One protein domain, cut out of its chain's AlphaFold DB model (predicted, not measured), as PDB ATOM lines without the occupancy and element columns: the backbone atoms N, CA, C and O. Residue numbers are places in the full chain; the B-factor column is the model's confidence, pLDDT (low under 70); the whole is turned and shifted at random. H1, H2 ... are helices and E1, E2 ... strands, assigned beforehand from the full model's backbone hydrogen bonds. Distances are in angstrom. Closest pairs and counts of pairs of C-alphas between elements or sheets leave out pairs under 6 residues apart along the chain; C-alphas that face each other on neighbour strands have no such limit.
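What this domain is: This is residues 4 to 106 of the 111 residues of an uncharacterized protein of Sphingomonas sp. Leaf208 (UniProt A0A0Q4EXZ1). A three-stranded antiparallel sheet, E1 E2 E3, has helices over one face: H1 slants over E1, and the long helix H3 runs along E3, while H2 packs across one end, against the beginnings of H1 and H3. The far part of H3 sticks out of this body as an arm, with residues 97 to 106 standing free, of which 97 to 104 belong to H3. The printed part has 103 residues, with three named helices and three named strands in the order H1 E1 E2 E3 H2 H3, of mixed class. It is only just compact, close to loose, with a radius of gyration of the C-alphas of 15.1 A, and elongated, spanning 53 by 31 by 18 A.

Where its parts are: H1, residues 4 to 21, begins at C-alpha 4 (136.344, 102.671, 155.328) and is 25.3 A long. E1 is residues 30 to 34, 13.2 A. E2, residues 40 to 47, is 23.2 A long, and E3, residues 50 to 57, is 23.9 A long. H2 is residues 58 to 69, 16.3 A. H3, residues 76 to 104, runs 42.0 A from C-alpha 76 (121.395, 109.218, 144.559) to C-alpha 104 (105.000, 100.668, 182.234).

How they stand to each other: E1, E2 and E3 form a meander, each strand the antiparallel neighbour of the one before, with E1 and E3 as edge strands. In the hairpin of E1 and E2, N 32 and O 44 are within hydrogen-bond range at 2.9 A; in the hairpin of E2 and E3, N 43 and O 54 are at 2.8 A. H1 is on the sheet at a height of 10.9 A, slantwise to the strands at 38 degrees to E1 on the local plane; their closest C-alphas are those of Gly 7 and Val 33, 6.2 A. H3 lies on the same face at a height of 7.7 A, along the strands at 9 degrees to E3 on the local plane; their closest C-alphas are those of Ser 52 and Ala 85, 5.3 A. H1 touches H3 with residues 10 to 17 alone, at a steep tilt of 67 degrees; the closest C-alphas are those of Ala 13 and Phe 79, 5.2 A. H1 touches H2 with residues 5 to 12 alone, at a steep tilt of 64 degrees; the closest C-alphas are those of Ala 9 and Val 65, 5.3 A. H2 and H3 only just touch, with 3 pairs of C-alphas within 8 A, the closest those of Ala 64 and Ile 78 at 6.6 A. In H1, H2 and H3 every O i to N i+4 pair is within hydrogen-bond range.

The domain as a whole: The two C-alphas farthest apart are those of Thr 70 and Ser 106, 54.3 A. The printed part has no cut and no long link. The mean pLDDT of the printed part is 86.0; residues 94 to 106 are under 70.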
ATOM      1  N   GLY A   4     136.408 101.350 154.706       93.94
ATOM      2  CA  GLY A   4     136.344 102.671 155.328       93.94
ATOM      3  C   GLY A   4     135.936 103.784 154.357       93.94
ATOM      4  O   GLY A   4     135.124 104.624 154.729       93.94
ATOM      5  N   ASP A   5     136.426 103.771 153.109       95.06
ATOM      6  CA  ASP A   5     135.972 104.724 152.079       95.06
ATOM      7  C   ASP A   5     134.461 104.581 151.833       95.06
ATOM      8  O   ASP A   5     133.747 105.576 151.739       95.06
ATOM      9  N   ILE A   6     133.983 103.336 151.728       95.25
ATOM     10  CA  ILE A   6     132.567 103.029 151.498       95.25
ATOM     11  C   ILE A   6     131.746 103.471 152.707       95.25
ATOM     12  O   ILE A   6     130.771 104.193 152.541       95.25
ATOM     13  N   GLY A   7     132.174 103.114 153.919       96.19
ATOM     14  CA  GLY A   7     131.510 103.520 155.157       96.19
ATOM     15  C   GLY A   7     131.402 105.039 155.294       96.19
ATOM     16  O   GLY A   7     130.349 105.539 155.675       96.19
ATOM     17  N   ALA A   8     132.441 105.783 154.906       95.44
ATOM     18  CA  ALA A   8     132.400 107.243 154.878       95.44
ATOM     19  C   ALA A   8     131.395 107.783 153.844       95.44
ATOM     20  O   ALA A   8     130.681 108.739 154.136       95.44
ATOM     21  N   ALA A   9     131.281 107.154 152.670       95.50
ATOM     22  CA  ALA A   9     130.284 107.538 151.670       95.50
ATOM     23  C   ALA A   9     128.846 107.259 152.143       95.50
ATOM     24  O   ALA A   9     127.960 108.083 151.927       95.50
ATOM     25  N   ILE A  10     128.621 106.134 152.833       96.00
ATOM     26  CA  ILE A  10     127.338 105.838 153.488       96.00
ATOM     27  C   ILE A  10     127.047 106.876 154.580       96.00
ATOM     28  O   ILE A  10     125.940 107.403 154.641       96.00
ATOM     29  N   ALA A  11     128.037 107.226 155.404       95.06
ATOM     30  CA  ALA A  11     127.879 108.239 156.446       95.06
ATOM     31  C   ALA A  11     127.521 109.614 155.867       95.06
ATOM     32  O   ALA A  11     126.647 110.282 156.407       95.06
ATOM     33  N   GLU A  12     128.145 110.023 154.758       94.38
ATOM     34  CA  GLU A  12     127.811 111.274 154.063       94.38
ATOM     35  C   GLU A  12     126.351 111.278 153.585       94.38
ATOM     36  O   GLU A  12     125.670 112.293 153.717       94.38
ATOM     37  N   ALA A  13     125.845 110.142 153.092       92.62
ATOM     38  CA  ALA A  13     124.437 110.000 152.725       92.62
ATOM     39  C   ALA A  13     123.507 110.148 153.944       92.62
ATOM     40  O   ALA A  13     122.559 110.926 153.878       92.62
ATOM     41  N   VAL A  14     123.817 109.496 155.073       92.12
ATOM     42  CA  VAL A  14     123.045 109.655 156.323       92.12
ATOM     43  C   VAL A  14     123.082 111.111 156.798       92.12
ATOM     44  O   VAL A  14     122.046 111.686 157.105       92.12
ATOM     45  N   ILE A  15     124.259 111.747 156.824       91.25
ATOM     46  CA  ILE A  15     124.426 113.151 157.237       91.25
ATOM     47  C   ILE A  15     123.625 114.086 156.334       91.25
ATOM     48  O   ILE A  15     123.044 115.059 156.816       91.25
ATOM     49  N   HIS A  16     123.600 113.821 155.028       89.06
ATOM     50  CA  HIS A  16     122.781 114.592 154.111       89.06
ATOM     51  C   HIS A  16     121.293 114.462 154.448       89.06
ATOM     52  O   HIS A  16     120.609 115.479 154.521       89.06
ATOM     53  N   ASP A  17     120.817 113.247 154.718       87.25
ATOM     54  CA  ASP A  17     119.425 113.010 155.097       87.25
ATOM     55  C   ASP A  17     119.068 113.746 156.394       87.25
ATOM     56  O   ASP A  17     118.087 114.482 156.442       87.25
ATOM     57  N   VAL A  18     119.953 113.697 157.400       86.81
ATOM     58  CA  VAL A  18     119.798 114.456 158.655       86.81
ATOM     59  C   VAL A  18     119.654 115.955 158.396       86.81
ATOM     60  O   VAL A  18     118.865 116.624 159.058       86.81
ATOM     61  N   ARG A  19     120.424 116.512 157.455       86.31
ATOM     62  CA  ARG A  19     120.377 117.949 157.141       86.31
ATOM     63  C   ARG A  19     119.065 118.364 156.481       86.31
ATOM     64  O   ARG A  19     118.669 119.514 156.648       86.31
ATOM     65  N   VAL A  20     118.442 117.472 155.712       84.38
ATOM     66  CA  VAL A  20     117.226 117.768 154.940       84.38
ATOM     67  C   VAL A  20     115.965 117.417 155.730       84.38
ATOM     68  O   VAL A  20     115.056 118.239 155.811       84.38
ATOM     69  N   ASN A  21     115.927 116.231 156.336       80.50
ATOM     70  CA  ASN A  21     114.738 115.647 156.962       80.50
ATOM     71  C   ASN A  21     114.856 115.506 158.491       80.50
ATOM     72  O   ASN A  21     113.840 115.390 159.175       80.50
ATOM     73  N   GLY A  22     116.075 115.548 159.039       77.94
ATOM     74  CA  GLY A  22     116.348 115.119 160.413       77.94
ATOM     75  C   GLY A  22     116.348 113.592 160.546       77.94
ATOM     76  O   GLY A  22     115.880 112.885 159.662       77.94
ATOM     77  N   LEU A  23     116.896 113.074 161.651       76.25
ATOM     78  CA  LEU A  23     116.778 111.651 161.999       76.25
ATOM     79  C   LEU A  23     115.595 111.448 162.945       76.25
ATOM     80  O   LEU A  23     115.482 112.150 163.952       76.25
ATOM     81  N   GLY A  24     114.763 110.446 162.667       72.06
ATOM     82  CA  GLY A  24     113.709 109.967 163.564       72.06
ATOM     83  C   GLY A  24     114.230 109.114 164.728       72.06
ATOM     84  O   GLY A  24     113.458 108.720 165.603       72.06
ATOM     85  N   ILE A  25     115.540 108.844 164.775       76.88
ATOM     86  CA  ILE A  25     116.232 108.171 165.882       76.88
ATOM     87  C   ILE A  25     117.045 109.150 166.739       76.88
ATOM     88  O   ILE A  25     117.638 110.108 166.247       76.88
ATOM     89  N   GLN A  26     117.131 108.880 168.047       78.31
ATOM     90  CA  GLN A  26     117.940 109.667 168.988       78.31
ATOM     91  C   GLN A  26     119.420 109.256 168.958       78.31
ATOM     92  O   GLN A  26     119.959 108.723 169.926       78.31
ATOM     93  N   GLY A  27     120.088 109.493 167.836       84.62
ATOM     94  CA  GLY A  27     121.520 109.254 167.691       84.62
ATOM     95  C   GLY A  27     121.915 108.984 166.249       84.62
ATOM     96  O   GLY A  27     121.151 109.257 165.332       84.62
ATOM     97  N   PHE A  28     123.123 108.462 166.053       90.25
ATOM     98  CA  PHE A  28     123.646 108.137 164.729       90.25
ATOM     99  C   PHE A  28     123.838 106.621 164.607       90.25
ATOM    100  O   PHE A  28     124.396 106.019 165.532       90.25
ATOM    101  N   PRO A  29     123.386 105.983 163.513       92.38
ATOM    102  CA  PRO A  29     123.519 104.543 163.362       92.38
ATOM    103  C   PRO A  29     124.992 104.156 163.187       92.38
ATOM    104  O   PRO A  29     125.771 104.838 162.519       92.38
ATOM    105  N   GLN A  30     125.380 103.024 163.765       95.94
ATOM    106  CA  GLN A  30     126.642 102.375 163.456       95.94
ATOM    107  C   GLN A  30     126.591 101.845 162.020       95.94
ATOM    108  O   GLN A  30     125.649 101.151 161.642       95.94
ATOM    109  N   ILE A  31     127.637 102.130 161.245       97.31
ATOM    110  CA  ILE A  31     127.784 101.666 159.864       97.31
ATOM    111  C   ILE A  31     128.837 100.563 159.834       97.31
ATOM    112  O   ILE A  31     129.976 100.777 160.252       97.31
ATOM    113  N   THR A  32     128.473  99.398 159.306       97.25
ATOM    114  CA  THR A  32     129.406  98.293 159.058       97.25
ATOM    115  C   THR A  32     129.416  97.950 157.575       97.25
ATOM    116  O   THR A  32     128.367  97.893 156.938       97.25
ATOM    117  N   VAL A  33     130.609  97.717 157.026       97.12
ATOM    118  CA  VAL A  33     130.804  97.334 155.623       97.12
ATOM    119  C   VAL A  33     131.554  96.009 155.576       97.12
ATOM    120  O   VAL A  33     132.696  95.926 156.026       97.12
ATOM    121  N   ALA A  34     130.920  94.984 155.016       95.62
ATOM    122  CA  ALA A  34     131.499  93.665 154.799       95.62
ATOM    123  C   ALA A  34     131.648  93.368 153.302       95.62
ATOM    124  O   ALA A  34     130.940  93.919 152.459       95.62
ATOM    125  N   HIS A  35     132.615  92.517 152.961       92.06
ATOM    126  CA  HIS A  35     132.967  92.180 151.580       92.06
ATOM    127  C   HIS A  35     132.664  90.694 151.337       92.06
ATOM    128  O   HIS A  35     133.580  89.871 151.388       92.06
ATOM    129  N   PRO A  36     131.387  90.314 151.147       88.31
ATOM    130  CA  PRO A  36     131.021  88.913 150.955       88.31
ATOM    131  C   PRO A  36     131.594  88.339 149.653       88.31
ATOM    132  O   PRO A  36     131.895  87.149 149.587       88.31
ATOM    133  N   THR A  37     131.769  89.170 148.620       89.62
ATOM    134  CA  THR A  37     132.382  88.775 147.347       89.62
ATOM    135  C   THR A  37     133.306  89.879 146.819       89.62
ATOM    136  O   THR A  37     133.447  90.933 147.435       89.62
ATOM    137  N   LYS A  38     133.954  89.644 145.670       85.88
ATOM    138  CA  LYS A  38     134.764  90.672 144.992       85.88
ATOM    139  C   LYS A  38     133.922  91.793 144.375       85.88
ATOM    140  O   LYS A  38     134.420  92.909 144.254       85.88
ATOM    141  N   ASP A  39     132.678  91.494 144.012       91.38
ATOM    142  CA  ASP A  39     131.831  92.383 143.209       91.38
ATOM    143  C   ASP A  39     130.698  93.015 144.023       91.38
ATOM    144  O   ASP A  39     129.973  93.875 143.518       91.38
ATOM    145  N   THR A  40     130.546  92.614 145.288       94.50
ATOM    146  CA  THR A  40     129.476  93.081 146.168       94.50
ATOM    147  C   THR A  40     129.974  93.439 147.559       94.50
ATOM    148  O   THR A  40     130.868  92.804 148.122       94.50
ATOM    149  N   PHE A  41     129.332  94.453 148.131       95.38
ATOM    150  CA  PHE A  41     129.521  94.906 149.500       95.38
ATOM    151  C   PHE A  41     128.205  94.765 150.259       95.38
ATOM    152  O   PHE A  41     127.152  95.134 149.740       95.38
ATOM    153  N   ALA A  42     128.270  94.242 151.479       96.69
ATOM    154  CA  ALA A  42     127.147  94.229 152.407       96.69
ATOM    155  C   ALA A  42     127.288  95.415 153.362       96.69
ATOM    156  O   ALA A  42     128.325  95.575 154.010       96.69
ATOM    157  N   ILE A  43     126.259  96.252 153.410       97.81
ATOM    158  CA  ILE A  43     126.163  97.429 154.263       97.81
ATOM    159  C   ILE A  43     125.147  97.122 155.352       97.81
ATOM    160  O   ILE A  43     124.054  96.652 155.058       97.81
ATOM    161  N   SER A  44     125.523  97.404 156.593       97.44
ATOM    162  CA  SER A  44     124.665  97.234 157.758       97.44
ATOM    163  C   SER A  44     124.583  98.551 158.513       97.44
ATOM    164  O   SER A  44     125.618  99.111 158.899       97.44
ATOM    165  N   LEU A  45     123.364  99.051 158.695       96.00
ATOM    166  CA  LEU A  45     123.053 100.158 159.589       96.00
ATOM    167  C   LEU A  45     122.471  99.578 160.871       96.00
ATOM    168  O   LEU A  45     121.478  98.857 160.841       96.00
ATOM    169  N   LYS A  46     123.081  99.901 162.008       94.81
ATOM    170  CA  LYS A  46     122.644  99.415 163.314       94.81
ATOM    171  C   LYS A  46     122.393 100.566 164.270       94.81
ATOM    172  O   LYS A  46     123.249 101.428 164.444       94.81
ATOM    173  N   PHE A  47     121.265 100.533 164.963       93.19
ATOM    174  CA  PHE A  47     120.995 101.428 166.081       93.19
ATOM    175  C   PHE A  47     120.347 100.638 167.216       93.19
ATOM    176  O   PHE A  47     119.338  99.965 167.015       93.19
ATOM    177  N   ASP A  48     120.955 100.701 168.403       89.38
ATOM    178  CA  ASP A  48     120.581  99.881 169.559       89.38
ATOM    179  C   ASP A  48     120.529  98.373 169.211       89.38
ATOM    180  O   ASP A  48     121.555  97.771 168.864       89.38
ATOM    181  N   THR A  49     119.346  97.762 169.277       89.88
ATOM    182  CA  THR A  49     119.102  96.344 168.990       89.88
ATOM    183  C   THR A  49     118.616  96.092 167.562       89.88
ATOM    184  O   THR A  49     118.498  94.935 167.158       89.88
ATOM    185  N   HIS A  50     118.382  97.153 166.788       91.88
ATOM    186  CA  HIS A  50     117.817  97.080 165.444       91.88
ATOM    187  C   HIS A  50     118.899  97.202 164.386       91.88
ATOM    188  O   HIS A  50     119.886  97.922 164.544       91.88
ATOM    189  N   THR A  51     118.730  96.467 163.295       94.81
ATOM    190  CA  THR A  51     119.670  96.447 162.175       94.81
ATOM    191  C   THR A  51     118.885  96.406 160.873       94.81
ATOM    192  O   THR A  51     117.888  95.690 160.788       94.81
ATOM    193  N   SER A  52     119.328  97.184 159.890       95.75
ATOM    194  CA  SER A  52     118.865  97.122 158.506       95.75
ATOM    195  C   SER A  52     120.073  96.911 157.600       95.75
ATOM    196  O   SER A  52     121.095  97.595 157.731       95.75
ATOM    197  N   ASP A  53     119.959  95.931 156.710       96.50
ATOM    198  CA  ASP A  53     121.044  95.462 155.861       96.50
ATOM    199  C   ASP A  53     120.665  95.601 154.388       96.50
ATOM    200  O   ASP A  53     119.560  95.256 153.970       96.50
ATOM    201  N   PHE A  54     121.615  96.036 153.567       96.38
ATOM    202  CA  PHE A  54     121.459  96.055 152.118       96.38
ATOM    203  C   PHE A  54     122.788  95.795 151.417       96.38
ATOM    204  O   PHE A  54     123.871  95.977 151.972       96.38
ATOM    205  N   THR A  55     122.721  95.368 150.159       96.06
ATOM    206  CA  THR A  55     123.914  95.121 149.343       96.06
ATOM    207  C   THR A  55     124.078  96.173 148.263       96.06
ATOM    208  O   THR A  55     123.096  96.671 147.710       96.06
ATOM    209  N   ILE A  56     125.328  96.475 147.924       95.19
ATOM    210  CA  ILE A  56     125.690  97.348 146.805       95.19
ATOM    211  C   ILE A  56     126.739  96.664 145.931       95.19
ATOM    212  O   ILE A  56     127.551  95.868 146.412       95.19
ATOM    213  N   THR A  57     126.726  96.965 144.640       95.81
ATOM    214  CA  THR A  57     127.740  96.485 143.695       95.81
ATOM    215  C   THR A  57     129.039  97.273 143.832       95.81
ATOM    216  O   THR A  57     129.083  98.375 144.390       95.81
ATOM    217  N   ALA A  58     130.121  96.734 143.270       93.50
ATOM    218  CA  ALA A  58     131.394  97.433 143.241       93.50
ATOM    219  C   ALA A  58     131.349  98.760 142.472       93.50
ATOM    220  O   ALA A  58     132.064  99.696 142.835       93.50
ATOM    221  N   ASP A  59     130.508  98.864 141.444       93.81
ATOM    222  CA  ASP A  59     130.370 100.088 140.658       93.81
ATOM    223  C   ASP A  59     129.532 101.146 141.379       93.81
ATOM    224  O   ASP A  59     129.942 102.306 141.422       93.81
ATOM    225  N   GLU A  60     128.449 100.746 142.052       94.69
ATOM    226  CA  GLU A  60     127.691 101.629 142.953       94.69
ATOM    227  C   GLU A  60     128.590 102.175 144.071       94.69
ATOM    228  O   GLU A  60     128.632 103.379 144.314       94.69
ATOM    229  N   ALA A  61     129.395 101.313 144.701       94.25
ATOM    230  CA  ALA A  61     130.332 101.729 145.738       94.25
ATOM    231  C   ALA A  61     131.383 102.727 145.212       94.25
ATOM    232  O   ALA A  61     131.690 103.717 145.879       94.25
ATOM    233  N   LYS A  62     131.912 102.517 143.996       94.38
ATOM    234  CA  LYS A  62     132.834 103.474 143.357       94.38
ATOM    235  C   LYS A  62     132.149 104.815 143.097       94.38
ATOM    236  O   LYS A  62     132.775 105.852 143.330       94.38
ATOM    237  N   GLY A  63     130.904 104.798 142.618       93.88
ATOM    238  CA  GLY A  63     130.083 105.993 142.399       93.88
ATOM    239  C   GLY A  63     129.915 106.798 143.685       93.88
ATOM    240  O   GLY A  63     130.308 107.965 143.740       93.88
ATOM    241  N   ALA A  64     129.492 106.123 144.753       93.25
ATOM    242  CA  ALA A  64     129.307 106.686 146.088       93.25
ATOM    243  C   ALA A  64     130.574 107.344 146.639       93.25
ATOM    244  O   ALA A  64     130.577 108.511 147.035       93.25
ATOM    245  N   VAL A  65     131.691 106.612 146.607       95.12
ATOM    246  CA  VAL A  65     132.971 107.116 147.110       95.12
ATOM    247  C   VAL A  65     133.464 108.290 146.273       95.12
ATOM    248  O   VAL A  65     134.019 109.245 146.817       95.12
ATOM    249  N   LYS A  66     133.249 108.266 144.955       94.31
ATOM    250  CA  LYS A  66     133.595 109.387 144.079       94.31
ATOM    251  C   LYS A  66     132.741 110.621 144.381       94.31
ATOM    252  O   LYS A  66     133.303 111.715 144.464       94.31
ATOM    253  N   ALA A  67     131.430 110.473 144.563       91.12
ATOM    254  CA  ALA A  67     130.526 111.574 144.904       91.12
ATOM    255  C   ALA A  67     130.950 112.257 146.216       91.12
ATOM    256  O   ALA A  67     131.207 113.466 146.222       91.12
ATOM    257  N   MET A  68     131.186 111.456 147.261       93.00
ATOM    258  CA  MET A  68     131.696 111.924 148.551       93.00
ATOM    259  C   MET A  68     133.046 112.652 148.395       93.00
ATOM    260  O   MET A  68     133.191 113.800 148.817       93.00
ATOM    261  N   LYS A  69     134.049 112.035 147.746       91.19
ATOM    262  CA  LYS A  69     135.398 112.632 147.609       91.19
ATOM    263  C   LYS A  69     135.405 113.917 146.788       91.19
ATOM    264  O   LYS A  69     136.207 114.808 147.051       91.19
ATOM    265  N   THR A  70     134.523 114.026 145.797       91.56
ATOM    266  CA  THR A  70     134.407 115.225 144.954       91.56
ATOM    267  C   THR A  70     133.576 116.337 145.597       91.56
ATOM    268  O   THR A  70     133.367 117.365 144.956       91.56
ATOM    269  N   LYS A  71     133.130 116.164 146.853       79.00
ATOM    270  CA  LYS A  71     132.277 117.108 147.596       79.00
ATOM    271  C   LYS A  71     130.998 117.486 146.843       79.00
ATOM    272  O   LYS A  71     130.431 118.549 147.072       79.00
ATOM    273  N   LYS A  72     130.537 116.606 145.950       77.44
ATOM    274  CA  LYS A  72     129.248 116.752 145.264       77.44
ATOM    275  C   LYS A  72     128.072 116.304 146.140       77.44
ATOM    276  O   LYS A  72     126.937 116.369 145.691       77.44
ATOM    277  N   GLY A  73     128.349 115.886 147.376       78.38
ATOM    278  CA  GLY A  73     127.371 115.352 148.314       78.38
ATOM    279  C   GLY A  73     127.344 113.831 148.243       78.38
ATOM    280  O   GLY A  73     128.386 113.186 148.365       78.38
ATOM    281  N   HIS A  74     126.155 113.276 148.035       80.00
ATOM    282  CA  HIS A  74     125.902 111.842 148.015       80.00
ATOM    283  C   HIS A  74     125.622 111.333 146.593       80.00
ATOM    284  O   HIS A  74     125.346 112.101 145.674       80.00
ATOM    285  N   ASP A  75     125.698 110.017 146.421       89.31
ATOM    286  CA  ASP A  75     125.201 109.329 145.230       89.31
ATOM    287  C   ASP A  75     123.709 109.009 145.414       89.31
ATOM    288  O   ASP A  75     123.333 108.494 146.466       89.31
ATOM    289  N   GLU A  76     122.860 109.336 144.436       87.38
ATOM    290  CA  GLU A  76     121.395 109.218 144.559       87.38
ATOM    291  C   GLU A  76     120.923 107.776 144.794       87.38
ATOM    292  O   GLU A  76     119.981 107.543 145.554       87.38
ATOM    293  N   VAL A  77     121.586 106.796 144.171       89.00
ATOM    294  CA  VAL A  77     121.222 105.379 144.312       89.00
ATOM    295  C   VAL A  77     121.519 104.914 145.729       89.00
ATOM    296  O   VAL A  77     120.684 104.268 146.366       89.00
ATOM    297  N   ILE A  78     122.697 105.272 146.243       91.06
ATOM    298  CA  ILE A  78     123.078 104.945 147.616       91.06
ATOM    299  C   ILE A  78     122.221 105.690 148.629       91.06
ATOM    300  O   ILE A  78     121.792 105.092 149.612       91.06
ATOM    301  N   PHE A  79     121.946 106.968 148.387       91.44
ATOM    302  CA  PHE A  79     121.149 107.788 149.286       91.44
ATOM    303  C   PHE A  79     119.762 107.199 149.511       91.44
ATOM    304  O   PHE A  79     119.347 107.053 150.655       91.44
ATOM    305  N   ARG A  80     119.097 106.745 148.444       91.94
ATOM    306  CA  ARG A  80     117.784 106.110 148.571       91.94
ATOM    307  C   ARG A  80     117.823 104.826 149.404       91.94
ATOM    308  O   ARG A  80     116.979 104.651 150.271       91.94
ATOM    309  N   ARG A  81     118.832 103.967 149.209       93.25
ATOM    310  CA  ARG A  81     118.993 102.746 150.027       93.25
ATOM    311  C   ARG A  81     119.274 103.065 151.495       93.25
ATOM    312  O   ARG A  81     118.795 102.363 152.376       93.25
ATOM    313  N   VAL A  82     120.038 104.124 151.754       92.50
ATOM    314  CA  VAL A  82     120.309 104.603 153.112       92.50
ATOM    315  C   VAL A  82     119.041 105.146 153.771       92.50
ATOM    316  O   VAL A  82     118.812 104.830 154.935       92.50
ATOM    317  N   GLN A  83     118.208 105.897 153.045       90.56
ATOM    318  CA  GLN A  83     116.917 106.369 153.550       90.56
ATOM    319  C   GLN A  83     115.979 105.208 153.879       90.56
ATOM    320  O   GLN A  83     115.437 105.164 154.978       90.56
ATOM    321  N   ASP A  84     115.834 104.243 152.968       92.44
ATOM    322  CA  ASP A  84     114.990 103.068 153.200       92.44
ATOM    323  C   ASP A  84     115.456 102.309 154.461       92.44
ATOM    324  O   ASP A  84     114.654 102.009 155.348       92.44
ATOM    325  N   ALA A  85     116.769 102.100 154.605       92.25
ATOM    326  CA  ALA A  85     117.350 101.443 155.775       92.25
ATOM    327  C   ALA A  85     117.185 102.256 157.076       92.25
ATOM    328  O   ALA A  85     116.944 101.686 158.143       92.25
ATOM    329  N   ALA A  86     117.287 103.587 157.016       89.12
ATOM    330  CA  ALA A  86     117.045 104.459 158.165       89.12
ATOM    331  C   ALA A  86     115.573 104.410 158.608       89.12
ATOM    332  O   ALA A  86     115.301 104.241 159.797       89.12
ATOM    333  N   VAL A  87     114.631 104.450 157.661       89.62
ATOM    334  CA  VAL A  87     113.187 104.329 157.925       89.62
ATOM    335  C   VAL A  87     112.849 102.982 158.567       89.62
ATOM    336  O   VAL A  87     112.034 102.921 159.489       89.62
ATOM    337  N   GLU A  88     113.479 101.890 158.130       89.88
ATOM    338  CA  GLU A  88     113.298 100.575 158.754       89.88
ATOM    339  C   GLU A  88     113.732 100.564 160.226       89.88
ATOM    340  O   GLU A  88     113.002 100.052 161.085       89.88
ATOM    341  N   ILE A  89     114.885 101.170 160.531       89.38
ATOM    342  CA  ILE A  89     115.390 101.316 161.902       89.38
ATOM    343  C   ILE A  89     114.442 102.188 162.732       89.38
ATOM    344  O   ILE A  89     114.078 101.811 163.845       89.38
ATOM    345  N   GLU A  90     113.996 103.321 162.194       86.06
ATOM    346  CA  GLU A  90     113.055 104.225 162.860       86.06
ATOM    347  C   GLU A  90     111.725 103.540 163.169       86.06
ATOM    348  O   GLU A  90     111.234 103.612 164.296       86.06
ATOM    349  N   ALA A  91     111.160 102.811 162.205       85.44
ATOM    350  CA  ALA A  91     109.932 102.054 162.400       85.44
ATOM    351  C   ALA A  91     110.101 100.970 163.477       85.44
ATOM    352  O   ALA A  91     109.175 100.697 164.249       85.44
ATOM    353  N   ALA A  92     111.272 100.335 163.555       83.31
ATOM    354  CA  ALA A  92     111.580  99.368 164.600       83.31
ATOM    355  C   ALA A  92     111.716 100.036 165.984       83.31
ATOM    356  O   ALA A  92     111.091  99.578 166.944       83.31
ATOM    357  N   CYS A  93     112.415 101.170 166.076       78.38
ATOM    358  CA  CYS A  93     112.547 101.964 167.301       78.38
ATOM    359  C   CYS A  93     111.210 102.540 167.791       78.38
ATOM    360  O   CYS A  93     110.891 102.431 168.977       78.38
ATOM    361  N   GLY A  94     110.398 103.110 166.897       68.12
ATOM    362  CA  GLY A  94     109.090 103.683 167.221       68.12
ATOM    363  C   GLY A  94     108.112 102.641 167.771       68.12
ATOM    364  O   GLY A  94     107.397 102.907 168.738       68.12
ATOM    365  N   ARG A  95     108.149 101.410 167.237       57.97
ATOM    366  CA  ARG A  95     107.389 100.271 167.782       57.97
ATOM    367  C   ARG A  95     107.875  99.856 169.173       57.97
ATOM    368  O   ARG A  95     107.053  99.555 170.039       57.97
ATOM    369  N   SER A  96     109.186  99.858 169.411       55.31
ATOM    370  CA  SER A  96     109.756  99.550 170.728       55.31
ATOM    371  C   SER A  96     109.415 100.610 171.782       55.31
ATOM    372  O   SER A  96     109.178 100.254 172.937       55.31
ATOM    373  N   PHE A  97     109.329 101.888 171.399       50.69
ATOM    374  CA  PHE A  97     108.953 102.972 172.310       50.69
ATOM    375  C   PHE A  97     107.479 102.880 172.743       50.69
ATOM    376  O   PHE A  97     107.197 102.915 173.943       50.69
ATOM    377  N   ASP A  98     106.547 102.649 171.806       48.84
ATOM    378  CA  ASP A  98     105.117 102.455 172.122       48.84
ATOM    379  C   ASP A  98     104.889 101.216 173.012       48.84
ATOM    380  O   ASP A  98     104.148 101.264 173.996       48.84
ATOM    381  N   ALA A  99     105.595 100.112 172.741       51.34
ATOM    382  CA  ALA A  99     105.510  98.896 173.550       51.34
ATOM    383  C   ALA A  99     106.085  99.069 174.974       51.34
ATOM    384  O   ALA A  99     105.545  98.505 175.931       51.34
ATOM    385  N   SER A 100     107.156  99.855 175.128       53.12
ATOM    386  CA  SER A 100     107.779 100.153 176.425       53.12
ATOM    387  C   SER A 100     106.870 101.006 177.320       53.12
ATOM    388  O   SER A 100     106.702 100.702 178.505       53.12
ATOM    389  N   ILE A 101     106.186 102.005 176.742       54.78
ATOM    390  CA  ILE A 101     105.188 102.812 177.463       54.78
ATOM    391  C   ILE A 101     103.986 101.954 177.876       54.78
ATOM    392  O   ILE A 101     103.571 101.981 179.035       54.78
ATOM    393  N   ARG A 102     103.455 101.109 176.985       46.75
ATOM    394  CA  ARG A 102     102.324 100.226 177.333       46.75
ATOM    395  C   ARG A 102     102.649  99.239 178.460       46.75
ATOM    396  O   ARG A 102     101.769  98.926 179.258       46.75
ATOM    397  N   ARG A 103     103.897  98.766 178.564       50.34
ATOM    398  CA  ARG A 103     104.336  97.885 179.664       50.34
ATOM    399  C   ARG A 103     104.474  98.602 181.004       50.34
ATOM    400  O   ARG A 103     104.253  97.973 182.031       50.34
ATOM    401  N   SER A 104     104.816  99.887 181.004       53.59
ATOM    402  CA  SER A 104     105.000 100.668 182.234       53.59
ATOM    403  C   SER A 104     103.688 101.221 182.812       53.59
ATOM    404  O   SER A 104     103.628 101.499 184.006       53.59
ATOM    405  N   VAL A 105     102.610 101.295 182.019       57.62
ATOM    406  CA  VAL A 105     101.265 101.706 182.488       57.62
ATOM    407  C   VAL A 105     100.471 100.550 183.133       57.62
ATOM    408  O   VAL A 105      99.503 100.784 183.852       57.62
ATOM    409  N   SER A 106     100.894  99.291 182.960       54.75
ATOM    410  CA  SER A 106     100.260  98.134 183.612       54.75
ATOM    411  C   SER A 106     100.837  97.883 185.013       54.75
ATOM    412  O   SER A 106     101.546  96.903 185.236       54.75
TER     413      SER A 106